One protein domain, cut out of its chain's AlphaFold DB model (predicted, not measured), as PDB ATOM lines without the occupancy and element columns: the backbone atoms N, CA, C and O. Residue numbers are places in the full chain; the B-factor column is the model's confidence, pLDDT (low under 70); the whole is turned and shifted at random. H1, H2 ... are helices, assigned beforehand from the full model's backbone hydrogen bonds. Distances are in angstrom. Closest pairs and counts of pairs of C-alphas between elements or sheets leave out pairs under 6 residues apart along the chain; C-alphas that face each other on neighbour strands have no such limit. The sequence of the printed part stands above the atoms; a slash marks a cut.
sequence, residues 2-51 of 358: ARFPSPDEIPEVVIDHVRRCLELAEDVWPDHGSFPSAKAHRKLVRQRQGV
ATOM      1  N   ALA A   2     147.219 198.947 204.026       55.38
ATOM      2  CA  ALA A   2     146.094 199.121 204.930       55.38
ATOM      3  C   ALA A   2     145.969 197.913 205.871       55.38
ATOM      4  O   ALA A   2     146.285 196.788 205.466       55.38
ATOM      5  N   ARG A   3     145.604 198.159 207.133       63.34
ATOM      6  CA  ARG A   3     145.704 197.156 208.199       63.34
ATOM      7  C   ARG A   3     144.510 196.206 208.149       63.34
ATOM      8  O   ARG A   3     143.414 196.557 208.567       63.34
ATOM      9  N   PHE A   4     144.755 194.996 207.664       74.88
ATOM     10  CA  PHE A   4     143.985 193.825 208.071       74.88
ATOM     11  C   PHE A   4     144.729 193.223 209.265       74.88
ATOM     12  O   PHE A   4     145.924 192.958 209.096       74.88
ATOM     13  N   PRO A   5     144.093 193.097 210.444       74.19
ATOM     14  CA  PRO A   5     144.756 192.529 211.613       74.19
ATOM     15  C   PRO A   5     145.193 191.091 211.324       74.19
ATOM     16  O   PRO A   5     144.566 190.422 210.499       74.19
ATOM     17  N   SER A   6     146.273 190.632 211.957       76.81
ATOM     18  CA  SER A   6     146.578 189.196 211.978       76.81
ATOM     19  C   SER A   6     145.542 188.460 212.840       76.81
ATOM     20  O   SER A   6     144.888 189.103 213.662       76.81
ATOM     21  N   PRO A   7     145.378 187.131 212.695       76.88
ATOM     22  CA  PRO A   7     144.417 186.372 213.497       76.88
ATOM     23  C   PRO A   7     144.632 186.567 215.004       76.88
ATOM     24  O   PRO A   7     143.665 186.744 215.737       76.88
ATOM     25  N   ASP A   8     145.895 186.657 215.431       80.50
ATOM     26  CA  ASP A   8     146.295 186.852 216.833       80.50
ATOM     27  C   ASP A   8     145.953 188.248 217.387       80.50
ATOM     28  O   ASP A   8     145.906 188.454 218.596       80.50
ATOM     29  N   GLU A   9     145.724 189.235 216.514       82.88
ATOM     30  CA  GLU A   9     145.313 190.587 216.907       82.88
ATOM     31  C   GLU A   9     143.789 190.719 217.069       82.88
ATOM     32  O   GLU A   9     143.310 191.770 217.504       82.88
ATOM     33  N   ILE A  10     143.012 189.702 216.680       84.88
ATOM     34  CA  ILE A  10     141.550 189.724 216.762       84.88
ATOM     35  C   ILE A  10     141.140 189.319 218.186       84.88
ATOM     36  O   ILE A  10     141.400 188.186 218.584       84.88
ATOM     37  N   PRO A  11     140.468 190.193 218.964       89.50
ATOM     38  CA  PRO A  11     140.053 189.844 220.320       89.50
ATOM     39  C   PRO A  11     139.101 188.644 220.327       89.50
ATOM     40  O   PRO A  11     138.149 188.619 219.544       89.50
ATOM     41  N   GLU A  12     139.290 187.708 221.262       89.06
ATOM     42  CA  GLU A  12     138.464 186.493 221.387       89.06
ATOM     43  C   GLU A  12     136.966 186.804 221.448       89.06
ATOM     44  O   GLU A  12     136.173 186.158 220.774       89.06
ATOM     45  N   VAL A  13     136.584 187.889 222.131       91.56
ATOM     46  CA  VAL A  13     135.190 188.357 222.217       91.56
ATOM     47  C   VAL A  13     134.564 188.590 220.834       91.56
ATOM     48  O   VAL A  13     133.381 188.316 220.628       91.56
ATOM     49  N   VAL A  14     135.343 189.093 219.871       89.88
ATOM     50  CA  VAL A  14     134.885 189.302 218.489       89.88
ATOM     51  C   VAL A  14     134.734 187.959 217.779       89.88
ATOM     52  O   VAL A  14     133.739 187.750 217.085       89.88
ATOM     53  N   ILE A  15     135.686 187.047 217.981       89.50
ATOM     54  CA  ILE A  15     135.653 185.697 217.410       89.50
ATOM     55  C   ILE A  15     134.424 184.935 217.929       89.50
ATOM     56  O   ILE A  15     133.659 184.387 217.139       89.50
ATOM     57  N   ASP A  16     134.174 184.965 219.239       91.12
ATOM     58  CA  ASP A  16     133.005 184.366 219.897       91.12
ATOM     59  C   ASP A  16     131.690 184.952 219.409       91.12
ATOM     60  O   ASP A  16     130.695 184.244 219.251       91.12
ATOM     61  N   HIS A  17     131.647 186.270 219.222       92.12
ATOM     62  CA  HIS A  17     130.454 186.937 218.726       92.12
ATOM     63  C   HIS A  17     130.130 186.481 217.301       92.12
ATOM     64  O   HIS A  17     129.000 186.083 217.029       92.12
ATOM     65  N   VAL A  18     131.127 186.470 216.412       90.62
ATOM     66  CA  VAL A  18     130.951 186.033 215.021       90.62
ATOM     67  C   VAL A  18     130.600 184.545 214.944       90.62
ATOM     68  O   VAL A  18     129.690 184.198 214.194       90.62
ATOM     69  N   ARG A  19     131.242 183.681 215.748       92.75
ATOM     70  CA  ARG A  19     130.898 182.251 215.854       92.75
ATOM     71  C   ARG A  19     129.431 182.049 216.201       92.75
ATOM     72  O   ARG A  19     128.733 181.341 215.485       92.75
ATOM     73  N   ARG A  20     128.944 182.730 217.245       92.19
ATOM     74  CA  ARG A  20     127.537 182.661 217.663       92.19
ATOM     75  C   ARG A  20     126.581 183.174 216.591       92.19
ATOM     76  O   ARG A  20     125.553 182.555 216.361       92.19
ATOM     77  N   CYS A  21     126.913 184.276 215.919       94.19
ATOM     78  CA  CYS A  21     126.079 184.822 214.845       94.19
ATOM     79  C   CYS A  21     125.994 183.920 213.607       94.19
ATOM     80  O   CYS A  21     125.050 184.054 212.834       94.19
ATOM     81  N   LEU A  22     126.992 183.060 213.391       92.75
ATOM     82  CA  LEU A  22     127.082 182.159 212.243       92.75
ATOM     83  C   LEU A  22     126.813 180.689 212.608       92.75
ATOM     84  O   LEU A  22     126.965 179.835 211.741       92.75
ATOM     85  N   GLU A  23     126.444 180.405 213.862       93.75
ATOM     86  CA  GLU A  23     126.202 179.052 214.391       93.75
ATOM     87  C   GLU A  23     127.382 178.085 214.154       93.75
ATOM     88  O   GLU A  23     127.211 176.917 213.810       93.75
ATOM     89  N   LEU A  24     128.609 178.587 214.330       92.62
ATOM     90  CA  LEU A  24     129.845 177.818 214.157       92.62
ATOM     91  C   LEU A  24     130.274 177.132 215.462       92.62
ATOM     92  O   LEU A  24     130.012 177.637 216.554       92.62
ATOM     93  N   ALA A  25     130.979 176.004 215.339       91.50
ATOM     94  CA  ALA A  25     131.503 175.254 216.478       91.50
ATOM     95  C   ALA A  25     132.585 176.030 217.258       91.50
ATOM     96  O   ALA A  25     133.235 176.943 216.740       91.50
ATOM     97  N   GLU A  26     132.772 175.666 218.530       86.62
ATOM     98  CA  GLU A  26     133.689 176.354 219.451       86.62
ATOM     99  C   GLU A  26     135.167 176.207 219.064       86.62
ATOM    100  O   GLU A  26     135.980 177.048 219.430       86.62
ATOM    101  N   ASP A  27     135.531 175.196 218.286       87.00
ATOM    102  CA  ASP A  27     136.889 174.974 217.786       87.00
ATOM    103  C   ASP A  27     137.204 175.763 216.501       87.00
ATOM    104  O   ASP A  27     138.350 175.788 216.047       87.00
ATOM    105  N   VAL A  28     136.215 176.451 215.917       86.75
ATOM    106  CA  VAL A  28     136.400 177.220 214.683       86.75
ATOM    107  C   VAL A  28     137.141 178.524 214.965       86.75
ATOM    108  O   VAL A  28     136.603 179.452 215.571       86.75
ATOM    109  N   TRP A  29     138.369 178.621 214.453       82.44
ATOM    110  CA  TRP A  29     139.203 179.819 214.548       82.44
ATOM    111  C   TRP A  29     139.255 180.596 213.223       82.44
ATOM    112  O   TRP A  29     139.192 179.992 212.149       82.44
ATOM    113  N   PRO A  30     139.384 181.936 213.256       81.44
ATOM    114  CA  PRO A  30     139.554 182.731 212.052       81.44
ATOM    115  C   PRO A  30     140.873 182.376 211.364       81.44
ATOM    116  O   PRO A  30     141.952 182.705 211.847       81.44
ATOM    117  N   ASP A  31     140.766 181.762 210.191       79.44
ATOM    118  CA  ASP A  31     141.886 181.536 209.289       79.44
ATOM    119  C   ASP A  31     141.807 182.510 208.103       79.44
ATOM    120  O   ASP A  31     140.766 182.690 207.461       79.44
ATOM    121  N   HIS A  32     142.921 183.172 207.792       69.94
ATOM    122  CA  HIS A  32     143.032 183.988 206.582       69.94
ATOM    123  C   HIS A  32     143.326 183.149 205.329       69.94
ATOM    124  O   HIS A  32     143.257 183.681 204.214       69.94
ATOM    125  N   GLY A  33     143.584 181.852 205.508       71.81
ATOM    126  CA  GLY A  33     143.947 180.900 204.476       71.81
ATOM    127  C   GLY A  33     145.330 181.182 203.892       71.81
ATOM    128  O   GLY A  33     146.095 182.025 204.367       71.81
ATOM    129  N   SER A  34     145.648 180.503 202.789       79.00
ATOM    130  CA  SER A  34     146.858 180.779 202.013       79.00
ATOM    131  C   SER A  34     146.872 182.216 201.463       79.00
ATOM    132  O   SER A  34     145.834 182.871 201.325       79.00
ATOM    133  N   PHE A  35     148.054 182.723 201.096       71.94
ATOM    134  CA  PHE A  35     148.216 184.091 200.579       71.94
ATOM    135  C   PHE A  35     147.224 184.472 199.445       71.94
ATOM    136  O   PHE A  35     146.682 185.585 199.482       71.94
ATOM    137  N   PRO A  36     146.916 183.593 198.463       79.81
ATOM    138  CA  PRO A  36     145.878 183.851 197.461       79.81
ATOM    139  C   PRO A  36     144.472 184.041 198.050       79.81
ATOM    140  O   PRO A  36     143.781 184.991 197.666       79.81
ATOM    141  N   SER A  37     144.067 183.196 199.003       81.81
ATOM    142  CA  SER A  37     142.762 183.272 199.675       81.81
ATOM    143  C   SER A  37     142.634 184.557 200.490       81.81
ATOM    144  O   SER A  37     141.666 185.302 200.325       81.81
ATOM    145  N   ALA A  38     143.668 184.916 201.258       80.25
ATOM    146  CA  ALA A  38     143.710 186.173 202.002       80.25
ATOM    147  C   ALA A  38     143.562 187.394 201.073       80.25
ATOM    148  O   ALA A  38     142.822 188.337 201.368       80.25
ATOM    149  N   LYS A  39     144.225 187.389 199.909       81.81
ATOM    150  CA  LYS A  39     144.107 188.462 198.908       81.81
ATOM    151  C   LYS A  39     142.687 188.558 198.335       81.81
ATOM    152  O   LYS A  39     142.185 189.672 198.158       81.81
ATOM    153  N   ALA A  40     142.046 187.422 198.064       84.25
ATOM    154  CA  ALA A  40     140.665 187.368 197.595       84.25
ATOM    155  C   ALA A  40     139.685 187.895 198.658       84.25
ATOM    156  O   ALA A  40     138.882 188.780 198.356       84.25
ATOM    157  N   HIS A  41     139.821 187.459 199.914       85.31
ATOM    158  CA  HIS A  41     139.014 187.944 201.037       85.31
ATOM    159  C   HIS A  41     139.118 189.463 201.195       85.31
ATOM    160  O   HIS A  41     138.100 190.153 201.246       85.31
ATOM    161  N   ARG A  42     140.333 190.029 201.154       84.69
ATOM    162  CA  ARG A  42     140.531 191.491 201.210       84.69
ATOM    163  C   ARG A  42     139.793 192.221 200.085       84.69
ATOM    164  O   ARG A  42     139.234 193.292 200.317       84.69
ATOM    165  N   LYS A  43     139.766 191.664 198.869       86.38
ATOM    166  CA  LYS A  43     139.023 192.238 197.732       86.38
ATOM    167  C   LYS A  43     137.510 192.235 197.985       86.38
ATOM    168  O   LYS A  43     136.869 193.256 197.752       86.38
ATOM    169  N   LEU A  44     136.964 191.132 198.497       88.69
ATOM    170  CA  LEU A  44     135.539 191.014 198.829       88.69
ATOM    171  C   LEU A  44     135.130 191.987 199.940       88.69
ATOM    172  O   LEU A  44     134.130 192.690 199.807       88.69
ATOM    173  N   VAL A  45     135.940 192.099 200.999       87.25
ATOM    174  CA  VAL A  45     135.706 193.058 202.092       87.25
ATOM    175  C   VAL A  45     135.663 194.491 201.555       87.25
ATOM    176  O   VAL A  45     134.729 195.232 201.856       87.25
ATOM    177  N   ARG A  46     136.625 194.873 200.707       88.25
ATOM    178  CA  ARG A  46     136.653 196.199 200.064       88.25
ATOM    179  C   ARG A  46     135.405 196.467 199.233       88.25
ATOM    180  O   ARG A  46     134.835 197.550 199.340       88.25
ATOM    181  N   GLN A  47     134.969 195.487 198.443       89.88
ATOM    182  CA  GLN A  47     133.766 195.597 197.620       89.88
ATOM    183  C   GLN A  47     132.518 195.796 198.484       89.88
ATOM    184  O   GLN A  47     131.745 196.714 198.223       89.88
ATOM    185  N   ARG A  48     132.361 195.000 199.550       89.38
ATOM    186  CA  ARG A  48     131.235 195.114 200.486       89.38
ATOM    187  C   ARG A  48     131.199 196.468 201.195       89.38
ATOM    188  O   ARG A  48     130.131 197.045 201.346       89.38
ATOM    189  N   GLN A  49     132.355 196.980 201.614       87.19
ATOM    190  CA  GLN A  49     132.460 198.268 202.311       87.19
ATOM    191  C   GLN A  49     132.442 199.479 201.357       87.19
ATOM    192  O   GLN A  49     132.376 200.628 201.796       87.19
ATOM    193  N   GLY A  50     132.524 199.249 200.041       88.50
ATOM    194  CA  GLY A  50     132.659 200.313 199.045       88.50
ATOM    195  C   GLY A  50     133.953 201.121 199.201       88.50
ATOM    196  O   GLY A  50     133.962 202.320 198.913       88.50
ATOM    197  N   VAL A  51     135.024 200.491 199.692       89.38
ATOM    198  CA  VAL A  51     136.323 201.122 199.973       89.38
ATOM    199  C   VAL A  51     137.299 200.853 198.832       89.38
ATOM    200  O   VAL A  51     137.436 199.725 198.358       89.38
TER     201      VAL A  51
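This is residues 2 to 51 of the 358 residues of the protein "DUF4158 domain-containing protein" of Nonomuraea diastatica (UniProt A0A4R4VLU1). The domain is a loose, open frame of two helices, H1 on one side and the longer H2 on the other, with unnamed chain running across the space between them. Residues 2 to 11 make one crossing, from the side of H2 to the start of H1, and the long link of residues 22 to 34 makes the way back to H2. At the far end of H2, residues 44 to 50 stick out. The printed part has 50 residues with two named helices, H1 then H2, and no named strand; its class is all helix. It is only just loose, close to compact, with a radius of gyration of the C-alphas of 12.0 A and spans of 29 by 22 by 17 A.

From Ala 2 the backbone runs to H1, residues 12 to 21. A long link of 13 residues, Leu 22 to Ser 34, joins H1 to H2, residues 35 to 49. H1 and H2 are apart, with no C-alpha of the one within 8 A of the other. Residues 44 to 50, of which 44 to 49 belong to H2, stand free: no C-alpha 8 or more residues away along the chain comes within 10 A. In H1 and H2 every O i to N i+4 pair is within hydrogen-bond range.

The first printed C-alpha, of Ala 2, is at (146.094, 199.121, 204.930). H1 begins with C-alpha 12 at (138.464, 186.493, 221.387) and is 14.1 A long from first to last C-alpha. H2 measures 21.3 A in the same way and ends with C-alpha 49 at (132.460, 198.268, 202.311).

The C-alphas of Asp 27 and Gly 50, the two farthest apart, are 31.8 A from each other. The printed part has no cut. The mean pLDDT of the printed part is 84.2, and residues 2 to 3 and residue 32 are under 70.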